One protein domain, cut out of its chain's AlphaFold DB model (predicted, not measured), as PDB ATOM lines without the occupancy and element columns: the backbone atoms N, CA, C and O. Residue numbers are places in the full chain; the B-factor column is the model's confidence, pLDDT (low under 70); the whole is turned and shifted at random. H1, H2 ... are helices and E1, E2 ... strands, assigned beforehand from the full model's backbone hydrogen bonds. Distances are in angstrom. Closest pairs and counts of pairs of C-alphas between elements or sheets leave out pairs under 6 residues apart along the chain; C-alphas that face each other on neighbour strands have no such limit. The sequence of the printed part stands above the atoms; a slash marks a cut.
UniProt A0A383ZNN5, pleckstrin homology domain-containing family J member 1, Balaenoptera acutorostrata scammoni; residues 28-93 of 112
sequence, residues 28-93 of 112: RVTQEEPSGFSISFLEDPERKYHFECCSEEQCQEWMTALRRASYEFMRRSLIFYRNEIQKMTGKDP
ATOM      1  N   ARG A  28     -83.106 -43.049  12.689       95.25
ATOM      2  CA  ARG A  28     -81.974 -43.953  12.862       95.25
ATOM      3  C   ARG A  28     -81.607 -44.573  11.525       95.25
ATOM      4  O   ARG A  28     -82.417 -45.267  10.915       95.25
ATOM      5  N   VAL A  29     -80.361 -44.337  11.119       97.00
ATOM      6  CA  VAL A  29     -79.769 -44.886   9.896       97.00
ATOM      7  C   VAL A  29     -78.892 -46.089  10.250       97.00
ATOM      8  O   VAL A  29     -77.853 -45.922  10.906       97.00
ATOM      9  N   THR A  30     -79.295 -47.284   9.821       96.56
ATOM     10  CA  THR A  30     -78.684 -48.572  10.203       96.56
ATOM     11  C   THR A  30     -78.211 -49.326   8.967       96.56
ATOM     12  O   THR A  30     -78.910 -49.339   7.960       96.56
ATOM     13  N   GLN A  31     -77.015 -49.917   9.024       97.12
ATOM     14  CA  GLN A  31     -76.536 -50.784   7.949       97.12
ATOM     15  C   GLN A  31     -77.186 -52.154   8.126       97.12
ATOM     16  O   GLN A  31     -77.173 -52.691   9.233       97.12
ATOM     17  N   GLU A  32     -77.762 -52.683   7.055       95.94
ATOM     18  CA  GLU A  32     -78.443 -53.984   7.061       95.94
ATOM     19  C   GLU A  32     -77.615 -55.012   6.279       95.94
ATOM     20  O   GLU A  32     -77.408 -56.128   6.746       95.94
ATOM     21  N   GLU A  33     -77.073 -54.599   5.131       94.31
ATOM     22  CA  GLU A  33     -76.242 -55.398   4.228       94.31
ATOM     23  C   GLU A  33     -75.016 -54.578   3.773       94.31
ATOM     24  O   GLU A  33     -74.977 -53.362   3.993       94.31
ATOM     25  N   PRO A  34     -73.991 -55.178   3.132       93.81
ATOM     26  CA  PRO A  34     -72.838 -54.423   2.636       93.81
ATOM     27  C   PRO A  34     -73.244 -53.237   1.748       93.81
ATOM     28  O   PRO A  34     -72.801 -52.117   1.980       93.81
ATOM     29  N   SER A  35     -74.161 -53.445   0.800       95.62
ATOM     30  CA  SER A  35     -74.692 -52.410  -0.098       95.62
ATOM     31  C   SER A  35     -76.053 -51.842   0.324       95.62
ATOM     32  O   SER A  35     -76.587 -50.987  -0.378       95.62
ATOM     33  N   GLY A  36     -76.593 -52.249   1.477       97.75
ATOM     34  CA  GLY A  36     -77.957 -51.920   1.896       97.75
ATOM     35  C   GLY A  36     -78.039 -51.260   3.274       97.75
ATOM     36  O   GLY A  36     -77.376 -51.666   4.233       97.75
ATOM     37  N   PHE A  37     -78.902 -50.253   3.407       98.19
ATOM     38  CA  PHE A  37     -79.166 -49.583   4.680       98.19
ATOM     39  C   PHE A  37     -80.653 -49.301   4.883       98.19
ATOM     40  O   PHE A  37     -81.464 -49.372   3.960       98.19
ATOM     41  N   SER A  38     -81.019 -48.951   6.111       97.56
ATOM     42  CA  SER A  38     -82.378 -48.570   6.463       97.56
ATOM     43  C   SER A  38     -82.454 -47.231   7.189       97.56
ATOM     44  O   SER A  38     -81.498 -46.799   7.839       97.56
ATOM     45  N   ILE A  39     -83.614 -46.584   7.083       97.38
ATOM     46  CA  ILE A  39     -84.023 -45.445   7.909       97.38
ATOM     47  C   ILE A  39     -85.270 -45.863   8.692       97.38
ATOM     48  O   ILE A  39     -86.269 -46.264   8.098       97.38
ATOM     49  N   SER A  40     -85.206 -45.757  10.014       96.19
ATOM     50  CA  SER A  40     -86.326 -45.969  10.948       96.19
ATOM     51  C   SER A  40     -86.519 -44.730  11.822       96.19
ATOM     52  O   SER A  40     -85.622 -43.887  11.880       96.19
ATOM     53  N   PHE A  41     -87.663 -44.605  12.492       94.31
ATOM     54  CA  PHE A  41     -87.994 -43.452  13.339       94.31
ATOM     55  C   PHE A  41     -88.226 -43.907  14.779       94.31
ATOM     56  O   PHE A  41     -88.745 -44.998  15.002       94.31
ATOM     57  N   LEU A  42     -87.810 -43.106  15.763       90.81
ATOM     58  CA  LEU A  42     -87.908 -43.486  17.177       90.81
ATOM     59  C   LEU A  42     -89.361 -43.671  17.632       90.81
ATOM     60  O   LEU A  42     -89.641 -44.565  18.427       90.81
ATOM     61  N   GLU A  43     -90.273 -42.837  17.139       89.62
ATOM     62  CA  GLU A  43     -91.697 -42.864  17.480       89.62
ATOM     63  C   GLU A  43     -92.436 -44.036  16.832       89.62
ATOM     64  O   GLU A  43     -93.460 -44.480  17.350       89.62
ATOM     65  N   ASP A  44     -91.924 -44.525  15.703       89.44
ATOM     66  CA  ASP A  44     -92.508 -45.622  14.937       89.44
ATOM     67  C   ASP A  44     -91.395 -46.478  14.301       89.44
ATOM     68  O   ASP A  44     -91.049 -46.296  13.127       89.44
ATOM     69  N   PRO A  45     -90.790 -47.401  15.076       83.69
ATOM     70  CA  PRO A  45     -89.698 -48.243  14.587       83.69
ATOM     71  C   PRO A  45     -90.114 -49.194  13.459       83.69
ATOM     72  O   PRO A  45     -89.271 -49.582  12.648       83.69
ATOM     73  N   GLU A  46     -91.402 -49.548  13.393       86.75
ATOM     74  CA  GLU A  46     -91.970 -50.403  12.343       86.75
ATOM     75  C   GLU A  46     -92.014 -49.677  10.993       86.75
ATOM     76  O   GLU A  46     -91.936 -50.297   9.929       86.75
ATOM     77  N   ARG A  47     -92.059 -48.339  11.011       89.12
ATOM     78  CA  ARG A  47     -91.923 -47.499   9.822       89.12
ATOM     79  C   ARG A  47     -90.466 -47.443   9.356       89.12
ATOM     80  O   ARG A  47     -89.765 -46.439   9.500       89.12
ATOM     81  N   LYS A  48     -90.022 -48.547   8.755       93.25
ATOM     82  CA  LYS A  48     -88.660 -48.758   8.253       93.25
ATOM     83  C   LYS A  48     -88.604 -48.675   6.725       93.25
ATOM     84  O   LYS A  48     -89.267 -49.432   6.018       93.25
ATOM     85  N   TYR A  49     -87.767 -47.781   6.205       95.56
ATOM     86  CA  TYR A  49     -87.490 -47.631   4.775       95.56
ATOM     87  C   TYR A  49     -86.143 -48.267   4.447       95.56
ATOM     88  O   TYR A  49     -85.139 -47.889   5.045       95.56
ATOM     89  N   HIS A  50     -86.121 -49.210   3.507       97.12
ATOM     90  CA  HIS A  50     -84.899 -49.885   3.064       97.12
ATOM     91  C   HIS A  50     -84.396 -49.273   1.757       97.12
ATOM     92  O   HIS A  50     -85.187 -48.947   0.870       97.12
ATOM     93  N   PHE A  51     -83.080 -49.132   1.655       97.12
ATOM     94  CA  PHE A  51     -82.381 -48.549   0.522       97.12
ATOM     95  C   PHE A  51     -81.251 -49.476   0.094       97.12
ATOM     96  O   PHE A  51     -80.479 -49.937   0.933       97.12
ATOM     97  N   GLU A  52     -81.142 -49.682  -1.214       97.69
ATOM     98  CA  GLU A  52     -80.074 -50.458  -1.837       97.69
ATOM     99  C   GLU A  52     -79.165 -49.521  -2.632       97.69
ATOM    100  O   GLU A  52     -79.643 -48.629  -3.342       97.69
ATOM    101  N   CYS A  53     -77.858 -49.719  -2.516       96.62
ATOM    102  CA  CYS A  53     -76.832 -48.971  -3.233       96.62
ATOM    103  C   CYS A  53     -76.118 -49.864  -4.250       96.62
ATOM    104  O   CYS A  53     -76.172 -51.087  -4.191       96.62
ATOM    105  N   CYS A  54     -75.393 -49.252  -5.183       94.75
ATOM    106  CA  CYS A  54     -74.614 -50.001  -6.171       94.75
ATOM    107  C   CYS A  54     -73.322 -50.602  -5.588       94.75
ATOM    108  O   CYS A  54     -72.707 -51.459  -6.221       94.75
ATOM    109  N   SER A  55     -72.874 -50.122  -4.424       96.38
ATOM    110  CA  SER A  55     -71.675 -50.589  -3.726       96.38
ATOM    111  C   SER A  55     -71.745 -50.278  -2.230       96.38
ATOM    112  O   SER A  55     -72.520 -49.425  -1.790       96.38
ATOM    113  N   GLU A  56     -70.895 -50.945  -1.448       97.19
ATOM    114  CA  GLU A  56     -70.740 -50.665  -0.017       97.19
ATOM    115  C   GLU A  56     -70.207 -49.251   0.250       97.19
ATOM    116  O   GLU A  56     -70.698 -48.565   1.142       97.19
ATOM    117  N   GLU A  57     -69.266 -48.768  -0.563       97.56
ATOM    118  CA  GLU A  57     -68.751 -47.396  -0.459       97.56
ATOM    119  C   GLU A  57     -69.877 -46.366  -0.608       97.56
ATOM    120  O   GLU A  57     -70.054 -45.505   0.254       97.56
ATOM    121  N   GLN A  58     -70.714 -46.517  -1.640       97.12
ATOM    122  CA  GLN A  58     -71.852 -45.630  -1.863       97.12
ATOM    123  C   GLN A  58     -72.872 -45.718  -0.715       97.12
ATOM    124  O   GLN A  58     -73.439 -44.702  -0.310       97.12
ATOM    125  N   CYS A  59     -73.086 -46.914  -0.159       97.62
ATOM    126  CA  CYS A  59     -73.926 -47.109   1.020       97.62
ATOM    127  C   CYS A  59     -73.405 -46.284   2.208       97.62
ATOM    128  O   CYS A  59     -74.152 -45.499   2.798       97.62
ATOM    129  N   GLN A  60     -72.106 -46.357   2.504       97.88
ATOM    130  CA  GLN A  60     -71.497 -45.590   3.593       97.88
ATOM    131  C   GLN A  60     -71.555 -44.076   3.365       97.88
ATOM    132  O   GLN A  60     -71.812 -43.322   4.313       97.88
ATOM    133  N   GLU A  61     -71.361 -43.615   2.129       98.06
ATOM    134  CA  GLU A  61     -71.509 -42.203   1.766       98.06
ATOM    135  C   GLU A  61     -72.928 -41.700   2.048       98.06
ATOM    136  O   GLU A  61     -73.097 -40.691   2.741       98.06
ATOM    137  N   TRP A  62     -73.951 -42.429   1.588       97.94
ATOM    138  CA  TRP A  62     -75.354 -42.092   1.840       97.94
ATOM    139  C   TRP A  62     -75.679 -42.083   3.324       97.94
ATOM    140  O   TRP A  62     -76.237 -41.108   3.832       97.94
ATOM    141  N   MET A  63     -75.293 -43.135   4.041       98.06
ATOM    142  CA  MET A  63     -75.535 -43.236   5.474       98.06
ATOM    143  C   MET A  63     -74.885 -42.079   6.239       98.06
ATOM    144  O   MET A  63     -75.496 -41.502   7.141       98.06
ATOM    145  N   THR A  64     -73.659 -41.707   5.871       98.00
ATOM    146  CA  THR A  64     -72.937 -40.581   6.471       98.00
ATOM    147  C   THR A  64     -73.614 -39.253   6.156       98.00
ATOM    148  O   THR A  64     -73.803 -38.435   7.058       98.00
ATOM    149  N   ALA A  65     -74.015 -39.033   4.902       98.12
ATOM    150  CA  ALA A  65     -74.714 -37.823   4.487       98.12
ATOM    151  C   ALA A  65     -76.042 -37.655   5.241       98.12
ATOM    152  O   ALA A  65     -76.292 -36.590   5.801       98.12
ATOM    153  N   LEU A  66     -76.841 -38.721   5.342       97.81
ATOM    154  CA  LEU A  66     -78.111 -38.728   6.071       97.81
ATOM    155  C   LEU A  66     -77.915 -38.452   7.565       97.81
ATOM    156  O   LEU A  66     -78.597 -37.600   8.129       97.81
ATOM    157  N   ARG A  67     -76.933 -39.103   8.203       97.19
ATOM    158  CA  ARG A  67     -76.597 -38.851   9.615       97.19
ATOM    159  C   ARG A  67     -76.172 -37.403   9.846       97.19
ATOM    160  O   ARG A  67     -76.597 -36.805  10.828       97.19
ATOM    161  N   ARG A  68     -75.379 -36.815   8.946       97.00
ATOM    162  CA  ARG A  68     -74.942 -35.409   9.043       97.00
ATOM    163  C   ARG A  68     -76.065 -34.410   8.769       97.00
ATOM    164  O   ARG A  68     -76.043 -33.319   9.327       97.00
ATOM    165  N   ALA A  69     -77.025 -34.779   7.925       96.75
ATOM    166  CA  ALA A  69     -78.204 -33.976   7.619       96.75
ATOM    167  C   ALA A  69     -79.320 -34.109   8.668       96.75
ATOM    168  O   ALA A  69     -80.288 -33.355   8.607       96.75
ATOM    169  N   SER A  70     -79.205 -35.046   9.617       95.94
ATOM    170  CA  SER A  70     -80.177 -35.190  10.703       95.94
ATOM    171  C   SER A  70     -80.242 -33.940  11.577       95.94
ATOM    172  O   SER A  70     -79.231 -33.262  11.812       95.94
ATOM    173  N   TYR A  71     -81.439 -33.643  12.081       94.06
ATOM    174  CA  TYR A  71     -81.679 -32.509  12.966       94.06
ATOM    175  C   TYR A  71     -80.751 -32.552  14.186       94.06
ATOM    176  O   TYR A  71     -80.135 -31.547  14.540       94.06
ATOM    177  N   GLU A  72     -80.569 -33.724  14.788       92.62
ATOM    178  CA  GLU A  72     -79.768 -33.927  15.991       92.62
ATOM    179  C   GLU A  72     -78.293 -33.620  15.740       92.62
ATOM    180  O   GLU A  72     -77.646 -32.981  16.576       92.62
ATOM    181  N   PHE A  73     -77.754 -34.048  14.593       94.19
ATOM    182  CA  PHE A  73     -76.375 -33.745  14.227       94.19
ATOM    183  C   PHE A  73     -76.202 -32.252  13.965       94.19
ATOM    184  O   PHE A  73     -75.359 -31.624  14.602       94.19
ATOM    185  N   MET A  74     -77.034 -31.660  13.100       93.44
ATOM    186  CA  MET A  74     -76.947 -30.234  12.769       93.44
ATOM    187  C   MET A  74     -77.084 -29.354  14.012       93.44
ATOM    188  O   MET A  74     -76.329 -28.397  14.185       93.44
ATOM    189  N   ARG A  75     -77.995 -29.710  14.920       90.25
ATOM    190  CA  ARG A  75     -78.194 -29.019  16.193       90.25
ATOM    191  C   ARG A  75     -76.957 -29.098  17.084       90.25
ATOM    192  O   ARG A  75     -76.519 -28.073  17.601       90.25
ATOM    193  N   ARG A  76     -76.367 -30.288  17.258       90.88
ATOM    194  CA  ARG A  76     -75.122 -30.460  18.033       90.88
ATOM    195  C   ARG A  76     -73.966 -29.678  17.409       90.88
ATOM    196  O   ARG A  76     -73.245 -28.997  18.134       90.88
ATOM    197  N   SER A  77     -73.824 -29.726  16.086       93.75
ATOM    198  CA  SER A  77     -72.805 -28.973  15.350       93.75
ATOM    199  C   SER A  77     -72.970 -27.464  15.515       93.75
ATOM    200  O   SER A  77     -71.993 -26.782  15.798       93.75
ATOM    201  N   LEU A  78     -74.192 -26.936  15.404       90.12
ATOM    202  CA  LEU A  78     -74.468 -25.509  15.581       90.12
ATOM    203  C   LEU A  78     -74.036 -25.020  16.968       90.12
ATOM    204  O   LEU A  78     -73.366 -23.995  17.086       90.12
ATOM    205  N   ILE A  79     -74.392 -25.772  18.011       88.31
ATOM    206  CA  ILE A  79     -74.024 -25.441  19.391       88.31
ATOM    207  C   ILE A  79     -72.507 -25.489  19.568       88.31
ATOM    208  O   ILE A  79     -71.926 -24.569  20.140       88.31
ATOM    209  N   PHE A  80     -71.862 -26.529  19.038       92.00
ATOM    210  CA  PHE A  80     -70.409 -26.652  19.063       92.00
ATOM    211  C   PHE A  80     -69.727 -25.440  18.412       92.00
ATOM    212  O   PHE A  80     -68.886 -24.802  19.040       92.00
ATOM    213  N   TYR A  81     -70.128 -25.067  17.195       93.31
ATOM    214  CA  TYR A  81     -69.519 -23.940  16.488       93.31
ATOM    215  C   TYR A  81     -69.762 -22.603  17.185       93.31
ATOM    216  O   TYR A  81     -68.843 -21.792  17.261       93.31
ATOM    217  N   ARG A  82     -70.958 -22.375  17.742       90.06
ATOM    218  CA  ARG A  82     -71.239 -21.173  18.542       90.06
ATOM    219  C   ARG A  82     -70.272 -21.062  19.718       90.06
ATOM    220  O   ARG A  82     -69.671 -20.007  19.900       90.06
ATOM    221  N   ASN A  83     -70.094 -22.151  20.465       90.81
ATOM    222  CA  ASN A  83     -69.214 -22.179  21.630       90.81
ATOM    223  C   ASN A  83     -67.754 -21.922  21.242       90.81
ATOM    224  O   ASN A  83     -67.088 -21.110  21.882       90.81
ATOM    225  N   GLU A  84     -67.266 -22.558  20.174       96.00
ATOM    226  CA  GLU A  84     -65.887 -22.362  19.719       96.00
ATOM    227  C   GLU A  84     -65.649 -20.935  19.205       96.00
ATOM    228  O   GLU A  84     -64.646 -20.314  19.561       96.00
ATOM    229  N   ILE A  85     -66.590 -20.359  18.452       94.12
ATOM    230  CA  ILE A  85     -66.491 -18.969  17.981       94.12
ATOM    231  C   ILE A  85     -66.529 -17.993  19.158       94.12
ATOM    232  O   ILE A  85     -65.708 -17.075  19.216       94.12
ATOM    233  N   GLN A  86     -67.434 -18.184  20.119       92.50
ATOM    234  CA  GLN A  86     -67.522 -17.322  21.295       92.50
ATOM    235  C   GLN A  86     -66.261 -17.412  22.154       92.50
ATOM    236  O   GLN A  86     -65.756 -16.389  22.610       92.50
ATOM    237  N   LYS A  87     -65.695 -18.610  22.319       95.00
ATOM    238  CA  LYS A  87     -64.422 -18.817  23.017       95.00
ATOM    239  C   LYS A  87     -63.260 -18.095  22.329       95.00
ATOM    240  O   LYS A  87     -62.410 -17.540  23.018       95.00
ATOM    241  N   MET A  88     -63.218 -18.090  20.996       96.62
ATOM    242  CA  MET A  88     -62.153 -17.430  20.230       96.62
ATOM    243  C   MET A  88     -62.317 -15.907  20.146       96.62
ATOM    244  O   MET A  88     -61.324 -15.186  20.131       96.62
ATOM    245  N   THR A  89     -63.552 -15.408  20.066       95.69
ATOM    246  CA  THR A  89     -63.840 -13.989  19.777       95.69
ATOM    247  C   THR A  89     -64.316 -13.189  20.991       95.69
ATOM    248  O   THR A  89     -64.355 -11.960  20.937       95.69
ATOM    249  N   GLY A  90     -64.698 -13.864  22.078       93.62
ATOM    250  CA  GLY A  90     -65.292 -13.264  23.275       93.62
ATOM    251  C   GLY A  90     -66.731 -12.767  23.093       93.62
ATOM    252  O   GLY A  90     -67.261 -12.142  24.007       93.62
ATOM    253  N   LYS A  91     -67.363 -13.011  21.938       90.75
ATOM    254  CA  LYS A  91     -68.715 -12.533  21.603       90.75
ATOM    255  C   LYS A  91     -69.572 -13.671  21.074       90.75
ATOM    256  O   LYS A  91     -69.076 -14.526  20.343       90.75
ATOM    257  N   ASP A  92     -70.854 -13.682  21.413       87.75
ATOM    258  CA  ASP A  92     -71.773 -14.664  20.846       87.75
ATOM    259  C   ASP A  92     -72.067 -14.316  19.371       87.75
ATOM    260  O   ASP A  92     -72.586 -13.231  19.087       87.75
ATOM    261  N   PRO A  93     -71.770 -15.213  18.409       88.19
ATOM    262  CA  PRO A  93     -72.003 -14.943  16.989       88.19
ATOM    263  C   PRO A  93     -73.479 -14.710  16.635       88.19
ATOM    264  O   PRO A  93     -73.767 -14.166  15.564       88.19
TER     265      PRO A  93
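This is residues 28 to 93 of the 112 residues of the protein "pleckstrin homology domain-containing family J member 1" of Balaenoptera acutorostrata scammoni (UniProt A0A383ZNN5). A small antiparallel sheet of three strands has one helix, H1, packed over one of its faces, and a longer helix, H2, leads away from H1 as an arm that makes much of the length. H1 and H2 meet at an angle near their joined ends, residues 71 to 76 of H2 stand free, and residues 90 to 93 fold back at the far end of H2. The printed part has 66 residues, with three named strands followed by two named helices, in the order E1, E2, E3, H1, H2; the sheet runs E1, E2, E3 and the class is mixed, helices and strands. The whole is only just extended, close to loose, with a radius of gyration of the C-alphas of 16.4 A, and its flat outline spans 47 by 29 by 11 A.

The inner strand E2, residues 36 to 41, measures 17.4 A from first to last C-alpha. The edge strands are E1, residues 28 to 31, 10.0 A, beginning at C-alpha 28 at (-81.974, -43.953, 12.862), and E3, residues 49 to 52, 10.3 A. H1, residues 56 to 69, measures 19.8 A and begins at C-alpha 56 at (-70.740, -50.665, -0.017). H2, residues 71 to 89, measures 26.6 A and ends at C-alpha 89 at (-63.840, -13.989, 19.777).

The strands form a meander, each the antiparallel neighbour of the one before. E1 and E2 are a hairpin with 160 degrees between their directions; N 28 and O 40, 2.8 A, are within hydrogen-bond range. E2 and E3 are a hairpin at 164 degrees, with N 51 and O 37 within hydrogen-bond range at 2.8 A. H1 is on one face of the sheet, two layers, at a height over the sheet of 9.1 A. It lies over E1 and E2 and runs along the strands, at 0 degrees to E2 on the local plane. The closest C-alphas of E1 and H1 are those of Val 29 and Met 63, 6.3 A. H1 and H2 are close but not clearly touching, with the C-alphas of Arg 68 and Met 74 the closest at 6.7 A; they run the same way at a steep tilt of 65 degrees. H2 is not on the sheet and is apart from E1, E2 and E3. In H1 and H2 every O i to N i+4 pair is within hydrogen-bond range.

The two C-alphas farthest apart are those of Cys 54 and Gly 90, 48.0 A. The printed part has no cut. The links E1 to E2, E3 to H1 and H1 to H2 are tight, E2 to E3 is short, and no link is long. The mean pLDDT of the printed part is 94.4, and no printed residue is under 70.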